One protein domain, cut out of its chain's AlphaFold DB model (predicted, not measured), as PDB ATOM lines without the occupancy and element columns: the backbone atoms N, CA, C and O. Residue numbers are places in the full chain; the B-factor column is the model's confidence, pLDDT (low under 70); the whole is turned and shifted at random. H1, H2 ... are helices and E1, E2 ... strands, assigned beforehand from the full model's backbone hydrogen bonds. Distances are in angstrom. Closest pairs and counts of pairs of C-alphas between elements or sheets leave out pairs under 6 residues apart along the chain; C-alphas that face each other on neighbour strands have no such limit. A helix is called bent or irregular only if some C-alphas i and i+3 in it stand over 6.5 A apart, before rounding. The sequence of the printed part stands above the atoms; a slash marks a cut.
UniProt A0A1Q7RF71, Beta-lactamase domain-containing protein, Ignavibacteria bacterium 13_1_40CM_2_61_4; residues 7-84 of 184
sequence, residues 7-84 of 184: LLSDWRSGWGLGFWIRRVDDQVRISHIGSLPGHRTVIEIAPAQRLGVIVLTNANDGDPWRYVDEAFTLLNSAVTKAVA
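This is residues 7 to 84 of the 184 residues of the protein "Beta-lactamase domain-containing protein" of Ignavibacteria bacterium 13_1_40CM_2_61_4 (UniProt A0A1Q7RF71). A twisted sheet of five strands forms a wall, and one kinked helix, H1, covers one face of it at the E4 and E5 end, leaving the other face bare. The strands E1, E2, E3, E4 and E5 follow each other along the chain and across the sheet as an antiparallel meander, each strand the neighbour of the one before, and H1 comes last. The printed part has 78 residues, with mixed helices and strands in two layers, the helix on one face of the sheet. It is compact, with a radius of gyration of the C-alphas of 13.3 A and spans of 40 by 32 by 19 A.

E1, residues 13 to 15, begins with C-alpha 13 at (32.457, 34.101, 93.838). E2 is residues 20 to 24. E3, residues 27 to 36, is the longest strand at 28.6 A. E4, residues 39 to 46, measures 23.8 A and E5, residues 51 to 57, 20.1 A. H1, residues 64 to 83, measures 25.5 A and ends with C-alpha 83 at (36.921, 40.093, 68.220).

E1 and E2 form a hairpin, with N 14 and O 21 2.8 A apart. In the hairpin E2 and E3, N 22 and O 29 are 2.9 A apart. In the hairpin E3 and E4, N 34 and O 41 are 2.8 A apart. In the hairpin E4 and E5, N 53 and O 44 are 2.8 A apart. E1 and E5 are the edge strands and are apart. H1 is on the sheet; its closest C-alphas to E5 are those of Pro 64 and Val 55, 5.5 A apart. H1 is irregular, with C-alphas 74 and 77 7.2 A apart, and has a kink of 51 degrees near residue 77; 14 of its 16 O i to N i+4 pairs are within hydrogen-bond range.

The two C-alphas farthest apart, those of Pro 37 and Ala 84, are 41.1 A apart. The printed part has no cut and no long link. Mean pLDDT of the printed part is 94.0, and no printed residue is under 70.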
ATOM      1  N   LEU A   7      34.606  39.025  98.608       96.88
ATOM      2  CA  LEU A   7      34.987  37.766  97.981       96.88
ATOM      3  C   LEU A   7      34.825  36.627  98.987       96.88
ATOM      4  O   LEU A   7      35.225  36.765 100.144       96.88
ATOM      5  N   LEU A   8      34.258  35.510  98.539       94.44
ATOM      6  CA  LEU A   8      34.220  34.284  99.324       94.44
ATOM      7  C   LEU A   8      35.627  33.719  99.521       94.44
ATOM      8  O   LEU A   8      36.507  33.866  98.677       94.44
ATOM      9  N   SER A   9      35.822  33.005 100.629       96.25
ATOM     10  CA  SER A   9      37.107  32.395 100.988       96.25
ATOM     11  C   SER A   9      37.602  31.343  99.992       96.25
ATOM     12  O   SER A   9      38.786  31.024  99.997       96.25
ATOM     13  N   ASP A  10      36.720  30.799  99.151       93.94
ATOM     14  CA  ASP A  10      37.063  29.860  98.079       93.94
ATOM     15  C   ASP A  10      37.513  30.554  96.782       93.94
ATOM     16  O   ASP A  10      37.904  29.882  95.828       93.94
ATOM     17  N   TRP A  11      37.454  31.891  96.743       90.31
ATOM     18  CA  TRP A  11      37.795  32.731  95.594       90.31
ATOM     19  C   TRP A  11      36.981  32.429  94.325       90.31
ATOM     20  O   TRP A  11      37.350  32.869  93.234       90.31
ATOM     21  N   ARG A  12      35.859  31.704  94.440       93.81
ATOM     22  CA  ARG A  12      35.013  31.333  93.294       93.81
ATOM     23  C   ARG A  12      33.884  32.308  93.047       93.81
ATOM     24  O   ARG A  12      33.422  32.411  91.914       93.81
ATOM     25  N   SER A  13      33.427  33.035  94.061       95.12
ATOM     26  CA  SER A  13      32.457  34.101  93.838       95.12
ATOM     27  C   SER A  13      32.562  35.238  94.845       95.12
ATOM     28  O   SER A  13      33.185  35.122  95.898       95.12
ATOM     29  N   GLY A  14      31.979  36.369  94.484       95.94
ATOM     30  CA  GLY A  14      32.013  37.600  95.243       95.94
ATOM     31  C   GLY A  14      30.954  38.575  94.757       95.94
ATOM     32  O   GLY A  14      30.119  38.262  93.909       95.94
ATOM     33  N   TRP A  15      30.996  39.781  95.300       97.12
ATOM     34  CA  TRP A  15      30.062  40.846  94.977       97.12
ATOM     35  C   TRP A  15      30.805  42.124  94.619       97.12
ATOM     36  O   TRP A  15      31.766  42.522  95.282       97.12
ATOM     37  N   GLY A  16      30.349  42.764  93.548       95.31
ATOM     38  CA  GLY A  16      30.627  44.154  93.227       95.31
ATOM     39  C   GLY A  16      29.548  45.081  93.793       95.31
ATOM     40  O   GLY A  16      28.783  44.715  94.682       95.31
ATOM     41  N   LEU A  17      29.441  46.289  93.241       95.50
ATOM     42  CA  LEU A  17      28.339  47.199  93.576       95.50
ATOM     43  C   LEU A  17      27.120  46.846  92.723       95.50
ATOM     44  O   LEU A  17      27.058  47.260  91.566       95.50
ATOM     45  N   GLY A  18      26.205  46.056  93.289       93.88
ATOM     46  CA  GLY A  18      24.973  45.611  92.628       93.88
ATOM     47  C   GLY A  18      25.149  44.448  91.650       93.88
ATOM     48  O   GLY A  18      24.206  44.120  90.955       93.88
ATOM     49  N   PHE A  19      26.321  43.814  91.575       96.56
ATOM     50  CA  PHE A  19      26.561  42.687  90.667       96.56
ATOM     51  C   PHE A  19      27.184  41.514  91.409       96.56
ATOM     52  O   PHE A  19      28.135  41.701  92.172       96.56
ATOM     53  N   TRP A  20      26.693  40.311  91.130       95.81
ATOM     54  CA  TRP A  20      27.344  39.076  91.539       95.81
ATOM     55  C   TRP A  20      28.498  38.772  90.584       95.81
ATOM     56  O   TRP A  20      28.380  38.943  89.372       95.81
ATOM     57  N   ILE A  21      29.638  38.358  91.121       96.62
ATOM     58  CA  ILE A  21      30.840  38.040  90.351       96.62
ATOM     59  C   ILE A  21      31.162  36.580  90.632       96.62
ATOM     60  O   ILE A  21      31.359  36.218  91.787       96.62
ATOM     61  N   ARG A  22      31.239  35.742  89.601       95.00
ATOM     62  CA  ARG A  22      31.628  34.335  89.732       95.00
ATOM     63  C   ARG A  22      32.776  33.985  88.804       95.00
ATOM     64  O   ARG A  22      32.942  34.582  87.742       95.00
ATOM     65  N   ARG A  23      33.558  32.993  89.209       93.94
ATOM     66  CA  ARG A  23      34.559  32.341  88.379       93.94
ATOM     67  C   ARG A  23      33.985  31.023  87.871       93.94
ATOM     68  O   ARG A  23      33.655  30.149  88.667       93.94
ATOM     69  N   VAL A  24      33.856  30.908  86.555       91.94
ATOM     70  CA  VAL A  24      33.495  29.667  85.858       91.94
ATOM     71  C   VAL A  24      34.702  29.292  85.012       91.94
ATOM     72  O   VAL A  24      35.099  30.072  84.144       91.94
ATOM     73  N   ASP A  25      35.332  28.163  85.327       87.50
ATOM     74  CA  ASP A  25      36.656  27.790  84.819       87.50
ATOM     75  C   ASP A  25      37.687  28.917  85.061       87.50
ATOM     76  O   ASP A  25      37.917  29.339  86.201       87.50
ATOM     77  N   ASP A  26      38.271  29.463  83.996       86.62
ATOM     78  CA  ASP A  26      39.198  30.600  84.041       86.62
ATOM     79  C   ASP A  26      38.548  31.939  83.667       86.62
ATOM     80  O   ASP A  26      39.231  32.941  83.441       86.62
ATOM     81  N   GLN A  27      37.215  31.992  83.618       91.12
ATOM     82  CA  GLN A  27      36.471  33.192  83.252       91.12
ATOM     83  C   GLN A  27      35.874  33.868  84.479       91.12
ATOM     84  O   GLN A  27      35.111  33.265  85.234       91.12
ATOM     85  N   VAL A  28      36.164  35.159  84.634       94.75
ATOM     86  CA  VAL A  28      35.448  36.024  85.576       94.75
ATOM     87  C   VAL A  28      34.200  36.554  84.884       94.75
ATOM     88  O   VAL A  28      34.294  37.319  83.920       94.75
ATOM     89  N   ARG A  29      33.035  36.154  85.391       95.50
ATOM     90  CA  ARG A  29      31.729  36.560  84.882       95.50
ATOM     91  C   ARG A  29      31.002  37.427  85.905       95.50
ATOM     92  O   ARG A  29      31.036  37.163  87.106       95.50
ATOM     93  N   ILE A  30      30.381  38.495  85.423       97.38
ATOM     94  CA  ILE A  30      29.701  39.527  86.209       97.38
ATOM     95  C   ILE A  30      28.224  39.472  85.851       97.38
ATOM     96  O   ILE A  30      27.887  39.575  84.675       97.38
ATOM     97  N   SER A  31      27.341  39.341  86.832       96.56
ATOM     98  CA  SER A  31      25.928  39.086  86.577       96.56
ATOM     99  C   SER A  31      24.981  39.805  87.530       96.56
ATOM    100  O   SER A  31      25.352  40.245  88.621       96.56
ATOM    101  N   HIS A  32      23.732  39.920  87.089       96.56
ATOM    102  CA  HIS A  32      22.592  40.287  87.916       96.56
ATOM    103  C   HIS A  32      21.407  39.408  87.524       96.56
ATOM    104  O   HIS A  32      21.200  39.111  86.344       96.56
ATOM    105  N   ILE A  33      20.617  39.010  88.516       95.06
ATOM    106  CA  ILE A  33      19.435  38.172  88.317       95.06
ATOM    107  C   ILE A  33      18.152  38.897  88.707       95.06
ATOM    108  O   ILE A  33      18.181  39.859  89.470       95.06
ATOM    109  N   GLY A  34      17.024  38.417  88.204       94.88
ATOM    110  CA  GLY A  34      15.696  38.886  88.573       94.88
ATOM    111  C   GLY A  34      14.718  37.721  88.601       94.88
ATOM    112  O   GLY A  34      14.823  36.792  87.801       94.88
ATOM    113  N   SER A  35      13.790  37.755  89.553       95.44
ATOM    114  CA  SER A  35      12.763  36.730  89.712       95.44
ATOM    115  C   SER A  35      11.484  37.370  90.238       95.44
ATOM    116  O   SER A  35      11.495  38.033  91.275       95.44
ATOM    117  N   LEU A  36      10.394  37.168  89.508       95.88
ATOM    118  CA  LEU A  36       9.022  37.488  89.892       95.88
ATOM    119  C   LEU A  36       8.132  36.296  89.506       95.88
ATOM    120  O   LEU A  36       8.542  35.482  88.676       95.88
ATOM    121  N   PRO A  37       6.914  36.161  90.060       95.69
ATOM    122  CA  PRO A  37       5.996  35.112  89.632       95.69
ATOM    123  C   PRO A  37       5.826  35.092  88.106       95.69
ATOM    124  O   PRO A  37       5.457  36.091  87.484       95.69
ATOM    125  N   GLY A  38       6.157  33.951  87.501       96.19
ATOM    126  CA  GLY A  38       6.086  33.757  86.054       96.19
ATOM    127  C   GLY A  38       7.204  34.419  85.243       96.19
ATOM    128  O   GLY A  38       7.133  34.358  84.025       96.19
ATOM    129  N   HIS A  39       8.224  35.031  85.853       97.25
ATOM    130  CA  HIS A  39       9.327  35.665  85.122       97.25
ATOM    131  C   HIS A  39      10.676  35.449  85.802       97.25
ATOM    132  O   HIS A  39      10.831  35.702  86.997       97.25
ATOM    133  N   ARG A  40      11.690  35.060  85.025       97.19
ATOM    134  CA  ARG A  40      13.075  34.974  85.505       97.19
ATOM    135  C   ARG A  40      14.031  35.569  84.489       97.19
ATOM    136  O   ARG A  40      13.868  35.397  83.286       97.19
ATOM    137  N   THR A  41      15.033  36.287  84.975       97.19
ATOM    138  CA  THR A  41      15.967  37.029  84.127       97.19
ATOM    139  C   THR A  41      17.387  36.880  84.636       97.19
ATOM    140  O   THR A  41      17.619  36.974  85.841       97.19
ATOM    141  N   VAL A  42      18.341  36.722  83.728       97.62
ATOM    142  CA  VAL A  42      19.775  36.788  84.026       97.62
ATOM    143  C   VAL A  42      20.441  37.647  82.959       97.62
ATOM    144  O   VAL A  42      20.207  37.462  81.767       97.62
ATOM    145  N   ILE A  43      21.286  38.575  83.396       97.62
ATOM    146  CA  ILE A  43      22.323  39.187  82.566       97.62
ATOM    147  C   ILE A  43      23.668  38.721  83.100       97.62
ATOM    148  O   ILE A  43      23.904  38.797  84.305       97.62
ATOM    149  N   GLU A  44      24.550  38.259  82.221       97.31
ATOM    150  CA  GLU A  44      25.915  37.897  82.577       97.31
ATOM    151  C   GLU A  44      26.911  38.377  81.519       97.31
ATOM    152  O   GLU A  44      26.680  38.268  80.319       97.31
ATOM    153  N   ILE A  45      28.027  38.938  81.973       96.19
ATOM    154  CA  ILE A  45      29.031  39.603  81.148       96.19
ATOM    155  C   ILE A  45      30.404  39.062  81.524       96.19
ATOM    156  O   ILE A  45      30.765  39.040  82.700       96.19
ATOM    157  N   ALA A  46      31.196  38.690  80.525       94.75
ATOM    158  CA  ALA A  46      32.586  38.290  80.680       94.75
ATOM    159  C   ALA A  46      33.476  39.260  79.871       94.75
ATOM    160  O   ALA A  46      33.669  39.083  78.662       94.75
ATOM    161  N   PRO A  47      33.989  40.341  80.499       91.38
ATOM    162  CA  PRO A  47      34.681  41.416  79.784       91.38
ATOM    163  C   PRO A  47      35.928  40.959  79.027       91.38
ATOM    164  O   PRO A  47      36.190  41.453  77.933       91.38
ATOM    165  N   ALA A  48      36.676  39.998  79.581       88.69
ATOM    166  CA  ALA A  48      37.874  39.455  78.942       88.69
ATOM    167  C   ALA A  48      37.543  38.745  77.617       88.69
ATOM    168  O   ALA A  48      38.266  38.896  76.637       88.69
ATOM    169  N   GLN A  49      36.411  38.040  77.572       90.38
ATOM    170  CA  GLN A  49      35.893  37.353  76.387       90.38
ATOM    171  C   GLN A  49      35.149  38.299  75.434       90.38
ATOM    172  O   GLN A  49      34.810  37.908  74.321       90.38
ATOM    173  N   ARG A  50      34.880  39.543  75.862       91.62
ATOM    174  CA  ARG A  50      34.031  40.515  75.152       91.62
ATOM    175  C   ARG A  50      32.655  39.941  74.792       91.62
ATOM    176  O   ARG A  50      32.104  40.250  73.739       91.62
ATOM    177  N   LEU A  51      32.104  39.116  75.683       94.25
ATOM    178  CA  LEU A  51      30.812  38.457  75.519       94.25
ATOM    179  C   LEU A  51      29.889  38.820  76.684       94.25
ATOM    180  O   LEU A  51      30.284  38.746  77.847       94.25
ATOM    181  N   GLY A  52      28.659  39.206  76.361       95.88
ATOM    182  CA  GLY A  52      27.564  39.349  77.313       95.88
ATOM    183  C   GLY A  52      26.343  38.584  76.823       95.88
ATOM    184  O   GLY A  52      26.054  38.582  75.627       95.88
ATOM    185  N   VAL A  53      25.641  37.934  77.743       97.62
ATOM    186  CA  VAL A  53      24.453  37.127  77.477       97.62
ATOM    187  C   VAL A  53      23.319  37.628  78.366       97.62
ATOM    188  O   VAL A  53      23.505  37.863  79.559       97.62
ATOM    189  N   ILE A  54      22.138  37.796  77.775       98.25
ATOM    190  CA  ILE A  54      20.907  38.153  78.483       98.25
ATOM    191  C   ILE A  54      19.878  37.077  78.167       98.25
ATOM    192  O   ILE A  54      19.619  36.795  76.998       98.25
ATOM    193  N   VAL A  55      19.283  36.497  79.205       98.19
ATOM    194  CA  VAL A  55      18.209  35.512  79.076       98.19
ATOM    195  C   VAL A  55      17.027  35.962  79.914       98.19
ATOM    196  O   VAL A  55      17.168  36.255  81.101       98.19
ATOM    197  N   LEU A  56      15.857  36.004  79.282       97.94
ATOM    198  CA  LEU A  56      14.586  36.372  79.890       97.94
ATOM    199  C   LEU A  56      13.607  35.223  79.650       97.94
ATOM    200  O   LEU A  56      13.394  34.827  78.505       97.94
ATOM    201  N   THR A  57      13.010  34.693  80.711       97.12
ATOM    202  CA  THR A  57      11.963  33.674  80.631       97.12
ATOM    203  C   THR A  57      10.668  34.230  81.207       97.12
ATOM    204  O   THR A  57      10.675  34.942  82.210       97.12
ATOM    205  N   ASN A  58       9.546  33.874  80.588       96.50
ATOM    206  CA  ASN A  58       8.182  34.170  81.034       96.50
ATOM    207  C   ASN A  58       7.512  32.926  81.649       96.50
ATOM    208  O   ASN A  58       6.315  32.693  81.486       96.50
ATOM    209  N   ALA A  59       8.311  32.104  82.328       92.94
ATOM    210  CA  ALA A  59       7.868  30.895  82.998       92.94
ATOM    211  C   ALA A  59       8.532  30.794  84.375       92.94
ATOM    212  O   ALA A  59       9.710  31.134  84.537       92.94
ATOM    213  N   ASN A  60       7.770  30.340  85.373       90.12
ATOM    214  CA  ASN A  60       8.230  30.269  86.762       90.12
ATOM    215  C   ASN A  60       9.262  29.150  86.982       90.12
ATOM    216  O   ASN A  60      10.117  29.254  87.859       90.12
ATOM    217  N   ASP A  61       9.169  28.097  86.176       92.00
ATOM    218  CA  ASP A  61      10.102  26.976  86.056       92.00
ATOM    219  C   ASP A  61      11.226  27.243  85.040       92.00
ATOM    220  O   ASP A  61      12.092  26.394  84.841       92.00
ATOM    221  N   GLY A  62      11.260  28.434  84.432       91.44
ATOM    222  CA  GLY A  62      12.362  28.841  83.575       91.44
ATOM    223  C   GLY A  62      13.693  28.816  84.330       91.44
ATOM    224  O   GLY A  62      13.810  29.317  85.454       91.44
ATOM    225  N   ASP A  63      14.719  28.254  83.699       94.25
ATOM    226  CA  ASP A  63      16.085  28.272  84.214       94.25
ATOM    227  C   ASP A  63      16.997  29.090  83.289       94.25
ATOM    228  O   ASP A  63      17.707  28.525  82.452       94.25
ATOM    229  N   PRO A  64      16.978  30.434  83.393       96.06
ATOM    230  CA  PRO A  64      17.827  31.289  82.571       96.06
ATOM    231  C   PRO A  64      19.328  31.003  82.744       96.06
ATOM    232  O   PRO A  64      20.082  31.245  81.805       96.06
ATOM    233  N   TRP A  65      19.770  30.454  83.885       93.69
ATOM    234  CA  TRP A  65      21.185  30.147  84.118       93.69
ATOM    235  C   TRP A  65      21.714  29.099  83.153       93.69
ATOM    236  O   TRP A  65      22.765  29.300  82.547       93.69
ATOM    237  N   ARG A  66      20.951  28.022  82.953       95.00
ATOM    238  CA  ARG A  66      21.318  26.949  82.026       95.00
ATOM    239  C   ARG A  66      21.551  27.476  80.609       95.00
ATOM    240  O   ARG A  66      22.503  27.068  79.954       95.00
ATOM    241  N   TYR A  67      20.717  28.406  80.145       96.44
ATOM    242  CA  TYR A  67      20.878  29.015  78.821       96.44
ATOM    243  C   TYR A  67      22.072  29.967  78.751       96.44
ATOM    244  O   TYR A  67      22.744  30.015  77.723       96.44
ATOM    245  N   VAL A  68      22.354  30.711  79.824       97.00
ATOM    246  CA  VAL A  68      23.539  31.574  79.896       97.00
ATOM    247  C   VAL A  68      24.819  30.740  79.810       97.00
ATOM    248  O   VAL A  68      25.684  31.040  78.986       97.00
ATOM    249  N   ASP A  69      24.930  29.674  80.603       95.38
ATOM    250  CA  ASP A  69      26.118  28.814  80.615       95.38
ATOM    251  C   ASP A  69      26.328  28.094  79.273       95.38
ATOM    252  O   ASP A  69      27.456  28.031  78.769       95.38
ATOM    253  N   GLU A  70      25.245  27.638  78.640       96.44
ATOM    254  CA  GLU A  70      25.298  27.043  77.303       96.44
ATOM    255  C   GLU A  70      25.705  28.074  76.240       96.44
ATOM    256  O   GLU A  70      26.561  27.804  75.400       96.44
ATOM    257  N   ALA A  71      25.170  29.297  76.301       96.44
ATOM    258  CA  ALA A  71      25.545  30.366  75.379       96.44
ATOM    259  C   ALA A  71      27.037  30.713  75.486       96.44
ATOM    260  O   ALA A  71      27.700  30.874  74.461       96.44
ATOM    261  N   PHE A  72      27.596  30.777  76.699       95.44
ATOM    262  CA  PHE A  72      29.041  30.935  76.873       95.44
ATOM    263  C   PHE A  72      29.814  29.748  76.288       95.44
ATOM    264  O   PHE A  72      30.794  29.960  75.581       95.44
ATOM    265  N   THR A  73      29.371  28.513  76.517       94.00
ATOM    266  CA  THR A  73      30.029  27.314  75.968       94.00
ATOM    267  C   THR A  73      30.076  27.341  74.437       94.00
ATOM    268  O   THR A  73      31.136  27.146  73.839       94.00
ATOM    269  N   LEU A  74      28.949  27.651  73.795       95.25
ATOM    270  CA  LEU A  74      28.812  27.619  72.338       95.25
ATOM    271  C   LEU A  74      29.466  28.820  71.646       95.25
ATOM    272  O   LEU A  74      30.121  28.668  70.613       95.25
ATOM    273  N   LEU A  75      29.291  30.028  72.189       94.88
ATOM    274  CA  LEU A  75      29.630  31.265  71.478       94.88
ATOM    275  C   LEU A  75      31.040  31.766  71.768       94.88
ATOM    276  O   LEU A  75      31.598  32.498  70.952       94.88
ATOM    277  N   ASN A  76      31.645  31.385  72.894       89.69
ATOM    278  CA  ASN A  76      32.896  31.995  73.335       89.69
ATOM    279  C   ASN A  76      34.040  31.833  72.317       89.69
ATOM    280  O   ASN A  76      34.792  32.777  72.075       89.69
ATOM    281  N   SER A  77      34.143  30.675  71.655       87.81
ATOM    282  CA  SER A  77      35.166  30.445  70.622       87.81
ATOM    283  C   SER A  77      34.947  31.307  69.370       87.81
ATOM    284  O   SER A  77      35.899  31.884  68.839       87.81
ATOM    285  N   ALA A  78      33.697  31.434  68.918       90.75
ATOM    286  CA  ALA A  78      33.326  32.236  67.759       90.75
ATOM    287  C   ALA A  78      33.533  33.731  68.031       90.75
ATOM    288  O   ALA A  78      34.126  34.427  67.210       90.75
ATOM    289  N   VAL A  79      33.122  34.203  69.211       90.31
ATOM    290  CA  VAL A  79      33.316  35.593  69.639       90.31
ATOM    291  C   VAL A  79      34.800  35.905  69.765       90.31
ATOM    292  O   VAL A  79      35.240  36.891  69.188       90.31
ATOM    293  N   THR A  80      35.593  35.042  70.413       86.88
ATOM    294  CA  THR A  80      37.051  35.226  70.539       86.88
ATOM    295  C   THR A  80      37.712  35.404  69.173       86.88
ATOM    296  O   THR A  80      38.509  36.322  68.996       86.88
ATOM    297  N   LYS A  81      37.343  34.582  68.183       86.62
ATOM    298  CA  LYS A  81      37.840  34.714  66.805       86.62
ATOM    299  C   LYS A  81      37.361  36.000  66.128       86.62
ATOM    300  O   LYS A  81      38.149  36.652  65.456       86.62
ATOM    301  N   ALA A  82      36.095  36.371  66.304       86.69
ATOM    302  CA  ALA A  82      35.508  37.552  65.672       86.69
ATOM    303  C   ALA A  82      36.046  38.875  66.243       86.69
ATOM    304  O   ALA A  82      36.135  39.868  65.525       86.69
ATOM    305  N   VAL A  83      36.394  38.901  67.534       83.56
ATOM    306  CA  VAL A  83      36.921  40.093  68.220       83.56
ATOM    307  C   VAL A  83      38.446  40.127  68.293       83.56
ATOM    308  O   VAL A  83      39.005  41.130  68.761       83.56
ATOM    309  N   ALA A  84      39.118  39.054  67.863       79.94
ATOM    310  CA  ALA A  84      40.556  39.057  67.665       79.94
ATOM    311  C   ALA A  84      40.888  40.183  66.683       79.94
ATOM    312  O   ALA A  84      40.316  40.276  65.596       79.94
TER     313      ALA A  84